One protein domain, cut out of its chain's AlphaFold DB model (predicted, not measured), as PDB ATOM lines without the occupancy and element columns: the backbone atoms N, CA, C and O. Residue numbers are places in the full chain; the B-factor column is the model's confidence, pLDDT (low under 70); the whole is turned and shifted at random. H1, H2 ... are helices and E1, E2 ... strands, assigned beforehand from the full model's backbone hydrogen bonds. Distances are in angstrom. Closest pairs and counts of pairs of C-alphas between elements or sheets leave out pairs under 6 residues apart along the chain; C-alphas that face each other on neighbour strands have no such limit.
ATOM      1  N   GLN A   5     -26.718 -18.416  22.746       63.91
ATOM      2  CA  GLN A   5     -25.498 -18.240  21.956       63.91
ATOM      3  C   GLN A   5     -25.624 -17.193  20.833       63.91
ATOM      4  O   GLN A   5     -24.608 -16.684  20.370       63.91
ATOM      5  N   TRP A   6     -26.843 -16.827  20.414       64.38
ATOM      6  CA  TRP A   6     -27.076 -15.707  19.493       64.38
ATOM      7  C   TRP A   6     -27.001 -14.342  20.193       64.38
ATOM      8  O   TRP A   6     -26.699 -13.348  19.544       64.38
ATOM      9  N   CYS A   7     -27.230 -14.284  21.510       56.56
ATOM     10  CA  CYS A   7     -27.207 -13.040  22.287       56.56
ATOM     11  C   CYS A   7     -25.815 -12.690  22.846       56.56
ATOM     12  O   CYS A   7     -25.593 -11.547  23.230       56.56
ATOM     13  N   GLY A   8     -24.887 -13.654  22.915       57.53
ATOM     14  CA  GLY A   8     -23.538 -13.459  23.473       57.53
ATOM     15  C   GLY A   8     -22.486 -12.965  22.474       57.53
ATOM     16  O   GLY A   8     -21.454 -12.438  22.881       57.53
ATOM     17  N   ALA A   9     -22.738 -13.096  21.170       60.72
ATOM     18  CA  ALA A   9     -21.869 -12.546  20.136       60.72
ATOM     19  C   ALA A   9     -22.228 -11.073  19.911       60.72
ATOM     20  O   ALA A   9     -22.860 -10.715  18.920       60.72
ATOM     21  N   GLY A  10     -21.853 -10.210  20.855       55.91
ATOM     22  CA  GLY A  10     -21.832  -8.779  20.590       55.91
ATOM     23  C   GLY A  10     -20.882  -8.534  19.423       55.91
ATOM     24  O   GLY A  10     -19.667  -8.525  19.611       55.91
ATOM     25  N   ILE A  11     -21.415  -8.376  18.207       62.16
ATOM     26  CA  ILE A  11     -20.651  -7.778  17.116       62.16
ATOM     27  C   ILE A  11     -20.291  -6.398  17.642       62.16
ATOM     28  O   ILE A  11     -21.175  -5.569  17.858       62.16
ATOM     29  N   VAL A  12     -19.010  -6.183  17.930       58.69
ATOM     30  CA  VAL A  12     -18.520  -4.861  18.300       58.69
ATOM     31  C   VAL A  12     -18.734  -3.993  17.066       58.69
ATOM     32  O   VAL A  12     -17.968  -4.056  16.106       58.69
ATOM     33  N   ASP A  13     -19.847  -3.265  17.037       65.38
ATOM     34  CA  ASP A  13     -20.221  -2.414  15.915       65.38
ATOM     35  C   ASP A  13     -19.447  -1.092  16.008       65.38
ATOM     36  O   ASP A  13     -19.992  -0.020  16.287       65.38
ATOM     37  N   ASP A  14     -18.126  -1.172  15.830       78.81
ATOM     38  CA  ASP A  14     -17.273   0.007  15.763       78.81
ATOM     39  C   ASP A  14     -17.323   0.633  14.358       78.81
ATOM     40  O   ASP A  14     -17.404  -0.043  13.326       78.81
ATOM     41  N   ALA A  15     -17.273   1.966  14.299       79.50
ATOM     42  CA  ALA A  15     -17.352   2.700  13.035       79.50
ATOM     43  C   ALA A  15     -16.236   2.305  12.045       79.50
ATOM     44  O   ALA A  15     -16.439   2.340  10.827       79.50
ATOM     45  N   GLY A  16     -15.072   1.888  12.553       82.56
ATOM     46  CA  GLY A  16     -13.963   1.378  11.755       82.56
ATOM     47  C   GLY A  16     -14.267   0.016  11.128       82.56
ATOM     48  O   GLY A  16     -14.001  -0.166   9.937       82.56
ATOM     49  N   ALA A  17     -14.862  -0.919  11.872       83.25
ATOM     50  CA  ALA A  17     -15.315  -2.210  11.355       83.25
ATOM     51  C   ALA A  17     -16.362  -2.037  10.250       83.25
ATOM     52  O   ALA A  17     -16.197  -2.621   9.176       83.25
ATOM     53  N   ARG A  18     -17.357  -1.155  10.433       81.12
ATOM     54  CA  ARG A  18     -18.341  -0.839   9.376       81.12
ATOM     55  C   ARG A  18     -17.682  -0.286   8.117       81.12
ATOM     56  O   ARG A  18     -18.037  -0.674   7.003       81.12
ATOM     57  N   ARG A  19     -16.707   0.614   8.274       82.88
ATOM     58  CA  ARG A  19     -15.978   1.199   7.141       82.88
ATOM     59  C   ARG A  19     -15.139   0.153   6.403       82.88
ATOM     60  O   ARG A  19     -15.164   0.126   5.175       82.88
ATOM     61  N   ARG A  20     -14.446  -0.738   7.126       84.44
ATOM     62  CA  ARG A  20     -13.689  -1.859   6.537       84.44
ATOM     63  C   ARG A  20     -14.602  -2.836   5.800       84.44
ATOM     64  O   ARG A  20     -14.280  -3.205   4.675       84.44
ATOM     65  N   ALA A  21     -15.738  -3.199   6.395       86.00
ATOM     66  CA  ALA A  21     -16.730  -4.067   5.767       86.00
ATOM     67  C   ALA A  21     -17.254  -3.454   4.460       86.00
ATOM     68  O   ALA A  21     -17.208  -4.106   3.423       86.00
ATOM     69  N   ARG A  22     -17.630  -2.167   4.458       86.19
ATOM     70  CA  ARG A  22     -18.037  -1.468   3.224       86.19
ATOM     71  C   ARG A  22     -16.924  -1.408   2.181       86.19
ATOM     72  O   ARG A  22     -17.185  -1.645   1.008       86.19
ATOM     73  N   ALA A  23     -15.684  -1.135   2.585       86.31
ATOM     74  CA  ALA A  23     -14.544  -1.141   1.666       86.31
ATOM     75  C   ALA A  23     -14.263  -2.539   1.083       86.31
ATOM     76  O   ALA A  23     -13.790  -2.650  -0.048       86.31
ATOM     77  N   ALA A  24     -14.534  -3.611   1.833       87.69
ATOM     78  CA  ALA A  24     -14.492  -4.975   1.313       87.69
ATOM     79  C   ALA A  24     -15.630  -5.218   0.306       87.69
ATOM     80  O   ALA A  24     -15.360  -5.677  -0.802       87.69
ATOM     81  N   SER A  25     -16.863  -4.806   0.622       88.31
ATOM     82  CA  SER A  25     -18.001  -4.893  -0.306       88.31
ATOM     83  C   SER A  25     -17.743  -4.142  -1.615       88.31
ATOM     84  O   SER A  25     -17.993  -4.678  -2.690       88.31
ATOM     85  N   VAL A  26     -17.178  -2.931  -1.550       90.62
ATOM     86  CA  VAL A  26     -16.814  -2.141  -2.740       90.62
ATOM     87  C   VAL A  26     -15.770  -2.849  -3.597       90.62
ATOM     88  O   VAL A  26     -15.867  -2.805  -4.819       90.62
ATOM     89  N   ARG A  27     -14.788  -3.525  -2.990       89.12
ATOM     90  CA  ARG A  27     -13.786  -4.295  -3.742       89.12
ATOM     91  C   ARG A  27     -14.421  -5.444  -4.522       89.12
ATOM     92  O   ARG A  27     -14.116  -5.609  -5.699       89.12
ATOM     93  N   VAL A  28     -15.340  -6.180  -3.899       88.62
ATOM     94  CA  VAL A  28     -16.087  -7.251  -4.579       88.62
ATOM     95  C   VAL A  28     -16.956  -6.676  -5.698       88.62
ATOM     96  O   VAL A  28     -16.905  -7.170  -6.819       88.62
ATOM     97  N   LEU A  29     -17.682  -5.585  -5.435       90.00
ATOM     98  CA  LEU A  29     -18.483  -4.895  -6.450       90.00
ATOM     99  C   LEU A  29     -17.644  -4.437  -7.641       90.00
ATOM    100  O   LEU A  29     -18.045  -4.628  -8.783       90.00
ATOM    101  N   ALA A  30     -16.470  -3.862  -7.388       89.56
ATOM    102  CA  ALA A  30     -15.559  -3.443  -8.441       89.56
ATOM    103  C   ALA A  30     -15.086  -4.633  -9.289       89.56
ATOM    104  O   ALA A  30     -15.019  -4.508 -10.507       89.56
ATOM    105  N   ALA A  31     -14.813  -5.789  -8.672       87.75
ATOM    106  CA  ALA A  31     -14.455  -7.010  -9.393       87.75
ATOM    107  C   ALA A  31     -15.622  -7.553 -10.237       87.75
ATOM    108  O   ALA A  31     -15.425  -7.907 -11.398       87.75
ATOM    109  N   MET A  32     -16.845  -7.558  -9.695       87.69
ATOM    110  CA  MET A  32     -18.058  -7.949 -10.432       87.69
ATOM    111  C   MET A  32     -18.316  -7.038 -11.634       87.69
ATOM    112  O   MET A  32     -18.715  -7.487 -12.703       87.69
ATOM    113  N   LEU A  33     -18.068  -5.742 -11.459       86.81
ATOM    114  CA  LEU A  33     -18.294  -4.714 -12.469       86.81
ATOM    115  C   LEU A  33     -17.071  -4.470 -13.361       86.81
ATOM    116  O   LEU A  33     -17.127  -3.586 -14.219       86.81
ATOM    117  N   ALA A  34     -15.990  -5.242 -13.204       81.06
ATOM    118  CA  ALA A  34     -14.782  -5.146 -14.016       81.06
ATOM    119  C   ALA A  34     -15.090  -5.579 -15.461       81.06
ATOM    120  O   ALA A  34     -15.089  -6.772 -15.787       81.06
ATOM    121  N   GLY A  35     -15.395  -4.587 -16.302       79.62
ATOM    122  CA  GLY A  35     -15.867  -4.740 -17.683       79.62
ATOM    123  C   GLY A  35     -17.149  -3.958 -17.995       79.62
ATOM    124  O   GLY A  35     -17.527  -3.844 -19.157       79.62
ATOM    125  N   SER A  36     -17.812  -3.398 -16.980       82.50
ATOM    126  CA  SER A  36     -18.959  -2.507 -17.158       82.50
ATOM    127  C   SER A  36     -18.532  -1.038 -17.192       82.50
ATOM    128  O   SER A  36     -17.496  -0.656 -16.647       82.50
ATOM    129  N   ALA A  37     -19.374  -0.193 -17.785       86.31
ATOM    130  CA  ALA A  37     -19.219   1.259 -17.759       86.31
ATOM    131  C   ALA A  37     -19.650   1.884 -16.413       86.31
ATOM    132  O   ALA A  37     -19.819   3.097 -16.336       86.31
ATOM    133  N   VAL A  38     -19.862   1.079 -15.364       90.00
ATOM    134  CA  VAL A  38     -20.345   1.546 -14.062       90.00
ATOM    135  C   VAL A  38     -19.327   1.265 -12.970       90.00
ATOM    136  O   VAL A  38     -18.664   0.230 -12.938       90.00
ATOM    137  N   ARG A  39     -19.220   2.208 -12.041       91.31
ATOM    138  CA  ARG A  39     -18.367   2.143 -10.864       91.31
ATOM    139  C   ARG A  39     -19.214   2.299  -9.610       91.31
ATOM    140  O   ARG A  39     -20.100   3.146  -9.564       91.31
ATOM    141  N   VAL A  40     -18.889   1.522  -8.583       91.50
ATOM    142  CA  VAL A  40     -19.461   1.686  -7.243       91.50
ATOM    143  C   VAL A  40     -18.361   2.107  -6.280       91.50
ATOM    144  O   VAL A  40     -17.282   1.516  -6.273       91.50
ATOM    145  N   THR A  41     -18.622   3.125  -5.468       89.06
ATOM    146  CA  THR A  41     -17.721   3.591  -4.407       89.06
ATOM    147  C   THR A  41     -18.458   3.665  -3.073       89.06
ATOM    148  O   THR A  41     -19.679   3.805  -3.028       89.06
ATOM    149  N   ALA A  42     -17.724   3.540  -1.966       86.00
ATOM    150  CA  ALA A  42     -18.281   3.827  -0.648       86.00
ATOM    151  C   ALA A  42     -18.391   5.343  -0.485       86.00
ATOM    152  O   ALA A  42     -17.452   6.068  -0.825       86.00
ATOM    153  N   ASP A  43     -19.513   5.805   0.056       82.62
ATOM    154  CA  ASP A  43     -19.681   7.213   0.394       82.62
ATOM    155  C   ASP A  43     -18.704   7.640   1.512       82.62
ATOM    156  O   ASP A  43     -18.396   6.857   2.419       82.62
ATOM    157  N   LEU A  44     -18.221   8.888   1.462       66.62
ATOM    158  CA  LEU A  44     -17.280   9.446   2.442       66.62
ATOM    159  C   LEU A  44     -17.881   9.512   3.848       66.62
ATOM    160  O   LEU A  44     -17.163   9.276   4.821       66.62
ATOM    161  N   ALA A  45     -19.186   9.772   3.959       71.94
ATOM    162  CA  ALA A  45     -19.898   9.751   5.237       71.94
ATOM    163  C   ALA A  45     -20.185   8.320   5.732       71.94
ATOM    164  O   ALA A  45     -20.651   8.124   6.854       71.94
ATOM    165  N   GLY A  46     -19.878   7.298   4.923       67.25
ATOM    166  CA  GLY A  46     -19.990   5.897   5.308       67.25
ATOM    167  C   GLY A  46     -21.426   5.448   5.560       67.25
ATOM    168  O   GLY A  46     -21.628   4.500   6.311       67.25
ATOM    169  N   ILE A  47     -22.416   6.114   4.968       78.31
ATOM    170  CA  ILE A  47     -23.844   5.803   5.131       78.31
ATOM    171  C   ILE A  47     -24.423   5.037   3.941       78.31
ATOM    172  O   ILE A  47     -25.431   4.359   4.109       78.31
ATOM    173  N   GLY A  48     -23.748   5.037   2.790       86.25
ATOM    174  CA  GLY A  48     -24.235   4.377   1.584       86.25
ATOM    175  C   GLY A  48     -23.151   4.078   0.549       86.25
ATOM    176  O   GLY A  48     -21.950   4.087   0.842       86.25
ATOM    177  N   TYR A  49     -23.608   3.809  -0.667       91.06
ATOM    178  CA  TYR A  49     -22.799   3.574  -1.853       91.06
ATOM    179  C   TYR A  49     -23.157   4.595  -2.927       91.06
ATOM    180  O   TYR A  49     -24.323   4.947  -3.092       91.06
ATOM    181  N   THR A  50     -22.167   5.021  -3.695       92.38
ATOM    182  CA  THR A  50     -22.375   5.849  -4.881       92.38
ATOM    183  C   THR A  50     -22.172   4.983  -6.111       92.38
ATOM    184  O   THR A  50     -21.113   4.380  -6.276       92.38
ATOM    185  N   VAL A  51     -23.190   4.913  -6.963       92.88
ATOM    186  CA  VAL A  51     -23.155   4.222  -8.253       92.88
ATOM    187  C   VAL A  51     -23.011   5.279  -9.339       92.88
ATOM    188  O   VAL A  51     -23.878   6.141  -9.462       92.88
ATOM    189  N   SER A  52     -21.935   5.221 -10.121       91.94
ATOM    190  CA  SER A  52     -21.621   6.199 -11.168       91.94
ATOM    191  C   SER A  52     -21.380   5.511 -12.503       91.94
ATOM    192  O   SER A  52     -20.569   4.594 -12.591       91.94
ATOM    193  N   SER A  53     -22.053   5.976 -13.546       91.50
ATOM    194  CA  SER A  53     -21.915   5.506 -14.922       91.50
ATOM    195  C   SER A  53     -20.917   6.370 -15.709       91.50
ATOM    196  O   SER A  53     -20.659   7.523 -15.358       91.50
ATOM    197  N   ALA A  54     -20.331   5.816 -16.771       85.38
ATOM    198  CA  ALA A  54     -19.332   6.483 -17.612       85.38
ATOM    199  C   ALA A  54     -19.872   7.722 -18.346       85.38
ATOM    200  O   ALA A  54     -19.097   8.589 -18.736       85.38
ATOM    201  N   ASP A  55     -21.189   7.826 -18.500       86.25
ATOM    202  CA  ASP A  55     -21.886   8.997 -19.041       86.25
ATOM    203  C   ASP A  55     -22.082  10.130 -18.014       86.25
ATOM    204  O   ASP A  55     -22.740  11.127 -18.301       86.25
ATOM    205  N   GLY A  56     -21.515   9.993 -16.811       86.81
ATOM    206  CA  GLY A  56     -21.534  11.014 -15.764       86.81
ATOM    207  C   GLY A  56     -22.767  10.975 -14.861       86.81
ATOM    208  O   GLY A  56     -22.837  11.740 -13.898       86.81
ATOM    209  N   ARG A  57     -23.728  10.073 -15.103       91.12
ATOM    210  CA  ARG A  57     -24.867   9.880 -14.196       91.12
ATOM    211  C   ARG A  57     -24.394   9.202 -12.912       91.12
ATOM    212  O   ARG A  57     -23.694   8.194 -12.965       91.12
ATOM    213  N   SER A  58     -24.789   9.733 -11.756       91.62
ATOM    214  CA  SER A  58     -24.474   9.130 -10.459       91.62
ATOM    215  C   SER A  58     -25.667   9.151  -9.513       91.62
ATOM    216  O   SER A  58     -26.507  10.049  -9.577       91.62
ATOM    217  N   ARG A  59     -25.761   8.138  -8.649       92.44
ATOM    218  CA  ARG A  59     -26.828   8.005  -7.653       92.44
ATOM    219  C   ARG A  59     -26.278   7.426  -6.357       92.44
ATOM    220  O   ARG A  59     -25.490   6.483  -6.377       92.44
ATOM    221  N   VAL A  60     -26.711   7.993  -5.236       91.62
ATOM    222  CA  VAL A  60     -26.389   7.491  -3.897       91.62
ATOM    223  C   VAL A  60     -27.487   6.530  -3.450       91.62
ATOM    224  O   VAL A  60     -28.671   6.823  -3.609       91.62
ATOM    225  N   VAL A  61     -27.093   5.387  -2.894       91.88
ATOM    226  CA  VAL A  61     -27.984   4.345  -2.376       91.88
ATOM    227  C   VAL A  61     -27.572   3.935  -0.965       91.88
ATOM    228  O   VAL A  61     -26.395   3.978  -0.616       91.88
ATOM    229  N   SER A  62     -28.534   3.535  -0.136       88.25
ATOM    230  CA  SER A  62     -28.325   3.197   1.281       88.25
ATOM    231  C   SER A  62     -27.567   1.886   1.497       88.25
ATOM    232  O   SER A  62     -26.788   1.747   2.441       88.25
ATOM    233  N   ASP A  63     -27.795   0.907   0.629       87.94
ATOM    234  CA  ASP A  63     -27.389  -0.476   0.841       87.94
ATOM    235  C   ASP A  63     -27.119  -1.197  -0.484       87.94
ATOM    236  O   ASP A  63     -27.329  -0.659  -1.571       87.94
ATOM    237  N   LEU A  64     -26.618  -2.427  -0.374       85.75
ATOM    238  CA  LEU A  64     -26.234  -3.245  -1.518       85.75
ATOM    239  C   LEU A  64     -27.438  -3.719  -2.345       85.75
ATOM    240  O   LEU A  64     -27.303  -3.895  -3.551       85.75
ATOM    241  N   ALA A  65     -28.606  -3.923  -1.729       87.19
ATOM    242  CA  ALA A  65     -29.794  -4.369  -2.451       87.19
ATOM    243  C   ALA A  65     -30.290  -3.277  -3.410       87.19
ATOM    244  O   ALA A  65     -30.700  -3.585  -4.526       87.19
ATOM    245  N   ALA A  66     -30.163  -2.007  -3.017       90.56
ATOM    246  CA  ALA A  66     -30.485  -0.852  -3.852       90.56
ATOM    247  C   ALA A  66     -29.473  -0.585  -4.990       90.56
ATOM    248  O   ALA A  66     -29.796   0.129  -5.945       90.56
ATOM    249  N   VAL A  67     -28.268  -1.168  -4.943       91.12
ATOM    250  CA  VAL A  67     -27.245  -1.009  -5.998       91.12
ATOM    251  C   VAL A  67     -27.693  -1.644  -7.317       91.12
ATOM    252  O   VAL A  67     -27.522  -1.037  -8.370       91.12
ATOM    253  N   TRP A  68     -28.301  -2.831  -7.279       90.31
ATOM    254  CA  TRP A  68     -28.695  -3.584  -8.479       90.31
ATOM    255  C   TRP A  68     -29.794  -2.927  -9.327       90.31
ATOM    256  O   TRP A  68     -29.579  -2.775 -10.532       90.31
ATOM    257  N   PRO A  69     -30.937  -2.479  -8.767       91.56
ATOM    258  CA  PRO A  69     -31.926  -1.744  -9.551       91.56
ATOM    259  C   PRO A  69     -31.351  -0.421 -10.071       91.56
ATOM    260  O   PRO A  69     -31.571  -0.073 -11.226       91.56
ATOM    261  N   THR A  70     -30.518   0.264  -9.281       92.62
ATOM    262  CA  THR A  70     -29.840   1.496  -9.718       92.62
ATOM    263  C   THR A  70     -28.896   1.243 -10.896       92.62
ATOM    264  O   THR A  70     -28.864   2.019 -11.849       92.62
ATOM    265  N   LEU A  71     -28.145   0.139 -10.870       90.06
ATOM    266  CA  LEU A  71     -27.327  -0.309 -11.997       90.06
ATOM    267  C   LEU A  71     -28.182  -0.557 -13.240       90.06
ATOM    268  O   LEU A  71     -27.806  -0.115 -14.328       90.06
ATOM    269  N   ALA A  72     -29.321  -1.232 -13.086       90.69
ATOM    270  CA  ALA A  72     -30.213  -1.527 -14.198       90.69
ATOM    271  C   ALA A  72     -30.797  -0.255 -14.830       90.69
ATOM    272  O   ALA A  72     -30.818  -0.134 -16.051       90.69
ATOM    273  N   GLU A  73     -31.190   0.723 -14.016       91.31
ATOM    274  CA  GLU A  73     -31.670   2.028 -14.485       91.31
ATOM    275  C   GLU A  73     -30.583   2.823 -15.226       91.31
ATOM    276  O   GLU A  73     -30.838   3.413 -16.277       91.31
ATOM    277  N   LEU A  74     -29.354   2.841 -14.698       89.31
ATOM    278  CA  LEU A  74     -28.251   3.591 -15.302       89.31
ATOM    279  C   LEU A  74     -27.768   2.956 -16.610       89.31
ATOM    280  O   LEU A  74     -27.504   3.670 -17.578       89.31
ATOM    281  N   THR A  75     -27.680   1.628 -16.657       87.06
ATOM    282  CA  THR A  75     -27.173   0.887 -17.824       87.06
ATOM    283  C   THR A  75     -28.252   0.522 -18.842       87.06
ATOM    284  O   THR A  75     -27.916   0.119 -19.954       87.06
ATOM    285  N   GLY A  76     -29.533   0.634 -18.480       88.75
ATOM    286  CA  GLY A  76     -30.659   0.186 -19.303       88.75
ATOM    287  C   GLY A  76     -30.757  -1.336 -19.449       88.75
ATOM    288  O   GLY A  76     -31.489  -1.819 -20.312       88.75
ATOM    289  N   ARG A  77     -30.018  -2.108 -18.642       86.12
ATOM    290  CA  ARG A  77     -29.968  -3.571 -18.718       86.12
ATOM    291  C   ARG A  77     -30.034  -4.182 -17.317       86.12
ATOM    292  O   ARG A  77     -29.284  -3.750 -16.447       86.12
ATOM    293  N   PRO A  78     -30.868  -5.212 -17.082       86.50
ATOM    294  CA  PRO A  78     -30.896  -5.891 -15.793       86.50
ATOM    295  C   PRO A  78     -29.526  -6.495 -15.469       86.50
ATOM    296  O   PRO A  78     -28.872  -7.092 -16.329       86.50
ATOM    297  N   PHE A  79     -29.105  -6.334 -14.218       86.81
ATOM    298  CA  PHE A  79     -27.887  -6.928 -13.687       86.81
ATOM    299  C   PHE A  79     -28.276  -8.029 -12.703       86.81
ATOM    300  O   PHE A  79     -28.877  -7.735 -11.670       86.81
ATOM    301  N   ASP A  80     -27.949  -9.278 -13.029       86.94
ATOM    302  CA  ASP A  80     -28.126 -10.407 -12.118       86.94
ATOM    303  C   ASP A  80     -26.827 -10.634 -11.320       86.94
ATOM    304  O   ASP A  80     -25.835 -11.106 -11.881       86.94
ATOM    305  N   PRO A  81     -26.789 -10.295 -10.018       83.81
ATOM    306  CA  PRO A  81     -25.611 -10.517  -9.184       83.81
ATOM    307  C   PRO A  81     -25.336 -12.004  -8.908       83.81
ATOM    308  O   PRO A  81     -24.242 -12.335  -8.447       83.81
ATOM    309  N   LEU A  82     -26.306 -12.887  -9.164       88.75
ATOM    310  CA  LEU A  82     -26.205 -14.333  -8.978       88.75
ATOM    311  C   LEU A  82     -26.074 -15.089 -10.308       88.75
ATOM    312  O   LEU A  82     -26.195 -16.316 -10.316       88.75
ATOM    313  N   ASP A  83     -25.771 -14.382 -11.403       90.12
ATOM    314  CA  ASP A  83     -25.514 -15.000 -12.701       90.12
ATOM    315  C   ASP A  83     -24.439 -16.105 -12.572       90.12
ATOM    316  O   ASP A  83     -23.339 -15.846 -12.063       90.12
ATOM    317  N   PRO A  84     -24.713 -17.345 -13.023       90.94
ATOM    318  CA  PRO A  84     -23.781 -18.456 -12.858       90.94
ATOM    319  C   PRO A  84     -22.404 -18.211 -13.486       90.94
ATOM    320  O   PRO A  84     -21.396 -18.637 -12.916       90.94
ATOM    321  N   GLY A  85     -22.345 -17.514 -14.627       89.75
ATOM    322  CA  GLY A  85     -21.095 -17.176 -15.308       89.75
ATOM    323  C   GLY A  85     -20.264 -16.171 -14.512       89.75
ATOM    324  O   GLY A  85     -19.063 -16.369 -14.314       89.75
ATOM    325  N   MET A  86     -20.909 -15.134 -13.972       87.94
ATOM    326  CA  MET A  86     -20.284 -14.185 -13.048       87.94
ATOM    327  C   MET A  86     -19.742 -14.891 -11.799       87.94
ATOM    328  O   MET A  86     -18.589 -14.685 -11.414       87.94
ATOM    329  N   LEU A  87     -20.545 -15.756 -11.175       89.75
ATOM    330  CA  LEU A  87     -20.142 -16.492  -9.976       89.75
ATOM    331  C   LEU A  87     -18.971 -17.446 -10.243       89.75
ATOM    332  O   LEU A  87     -18.107 -17.594  -9.380       89.75
ATOM    333  N   ALA A  88     -18.918 -18.090 -11.413       90.31
ATOM    334  CA  ALA A  88     -17.780 -18.914 -11.820       90.31
ATOM    335  C   ALA A  88     -16.493 -18.078 -11.911       90.31
ATOM    336  O   ALA A  88     -15.510 -18.398 -11.244       90.31
ATOM    337  N   ARG A  89     -16.543 -16.934 -12.606       86.44
ATOM    338  CA  ARG A  89     -15.410 -16.001 -12.717       86.44
ATOM    339  C   ARG A  89     -14.914 -15.510 -11.353       86.44
ATOM    340  O   ARG A  89     -13.711 -15.452 -11.115       86.44
ATOM    341  N   LEU A  90     -15.817 -15.146 -10.441       86.44
ATOM    342  CA  LEU A  90     -15.432 -14.694  -9.095       86.44
ATOM    343  C   LEU A  90     -14.758 -15.802  -8.281       86.44
ATOM    344  O   LEU A  90     -13.825 -15.524  -7.528       86.44
ATOM    345  N   ARG A  91     -15.213 -17.054  -8.423       88.06
ATOM    346  CA  ARG A  91     -14.573 -18.207  -7.775       88.06
ATOM    347  C   ARG A  91     -13.167 -18.440  -8.314       88.06
ATOM    348  O   ARG A  91     -12.275 -18.694  -7.515       88.06
ATOM    349  N   GLU A  92     -12.967 -18.320  -9.623       87.44
ATOM    350  CA  GLU A  92     -11.641 -18.413 -10.247       87.44
ATOM    351  C   GLU A  92     -10.707 -17.306  -9.739       87.44
ATOM    352  O   GLU A  92      -9.594 -17.596  -9.308       87.44
ATOM    353  N   LEU A  93     -11.184 -16.055  -9.687       81.69
ATOM    354  CA  LEU A  93     -10.421 -14.927  -9.135       81.69
ATOM    355  C   LEU A  93     -10.046 -15.142  -7.662       81.69
ATOM    356  O   LEU A  93      -8.914 -14.878  -7.273       81.69
ATOM    357  N   GLY A  94     -10.973 -15.644  -6.842       81.38
ATOM    358  CA  GLY A  94     -10.711 -15.938  -5.429       81.38
ATOM    359  C   GLY A  94      -9.856 -17.189  -5.192       81.38
ATOM    360  O   GLY A  94      -9.265 -17.323  -4.124       81.38
ATOM    361  N   ALA A  95      -9.792 -18.109  -6.156       77.44
ATOM    362  CA  ALA A  95      -8.888 -19.255  -6.118       77.44
ATOM    363  C   ALA A  95      -7.457 -18.871  -6.523       77.44
ATOM    364  O   ALA A  95      -6.520 -19.493  -6.039       77.44
ATOM    365  N   ALA A  96      -7.294 -17.855  -7.375       70.19
ATOM    366  CA  ALA A  96      -5.992 -17.346  -7.808       70.19
ATOM    367  C   ALA A  96      -5.286 -16.459  -6.761       70.19
ATOM    368  O   ALA A  96      -4.074 -16.291  -6.832       70.19
ATOM    369  N   ASP A  97      -6.034 -15.891  -5.809       60.59
ATOM    370  CA  ASP A  97      -5.523 -15.020  -4.733       60.59
ATOM    371  C   ASP A  97      -5.087 -15.800  -3.468       60.59
ATOM    372  O   ASP A  97      -4.717 -15.198  -2.462       60.59
ATOM    373  N   ARG A  98      -5.170 -17.139  -3.491       53.28
ATOM    374  CA  ARG A  98      -4.911 -18.026  -2.347       53.28
ATOM    375  C   ARG A  98      -3.667 -18.882  -2.571       53.28
ATOM    376  O   ARG A  98      -2.935 -19.079  -1.576       53.28
TER     377      ARG A  98
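This is residues 5 to 98 of the 98 residues of an uncharacterized protein of Gordonia sp. NB4-1Y (UniProt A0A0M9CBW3). A small sheet of three strands has helices H1 and H2 over one face, with no named helix on the other; H3 lies away from the sheet, meeting H1 near its last residues, and the tail of residues 5 to 14 sticks out. The printed part has 94 residues, with the order H1, E1, E2, E3, H2, H3. The sheet, E1 - E2 - E3, is antiparallel and a meander, each strand the antiparallel neighbour of the one before; the class is mixed, helices and strands, in two layers, H1 and H2 on one face of the sheet. The whole is only just loose, close to compact, with a radius of gyration of the C-alphas of 15.2 A and spans of 45 by 33 by 21 A.

E1 is residues 38 to 42, 13.8 A; E2 is 49 to 53, 13.2 A; E3 is 58 to 61, 10.0 A. H1, residues 15 to 32, measures 25.8 A from C-alpha 15 at (-17.352, 2.700, 13.035). H2 is residues 64 to 75, 16.8 A. H3, residues 84 to 96, measures 18.5 A and ends at C-alpha 96 at (-5.992, -17.346, -7.808).

Hairpin E1 and E2 has N 39 and O 52 at 2.8 A; hairpin E2 and E3 has N 51 and O 59 at 2.8 A. H1 is over E1 at a height over the sheet of 6.1 A, the closest C-alphas being those of Val 26 and Thr 41, 6.0 A. H2, on the same face, is over E2 and only just over E3, with 3 C-alphas, at a height of 8.5 A; its closest C-alpha pair with E2 is Ser 53 and Leu 74, 6.6 A. H1 and H3 only just touch, with 3 pairs of C-alphas within 8 A, the closest Met 32 and Met 86, 7.1 A, at a steep tilt of 66 degrees. H3 is not on the sheet and is apart from H2. Every O i to N i+4 pair is within hydrogen-bond range in H1 and H3, and 6 of 8 in H2.

The C-alphas of Gln 5 and Asp 55, the two farthest apart, are 49.4 A apart. The printed part has no cut and no long link. Confidence is under 70 at residues 5 to 13, 44, 46 and 97 to 98.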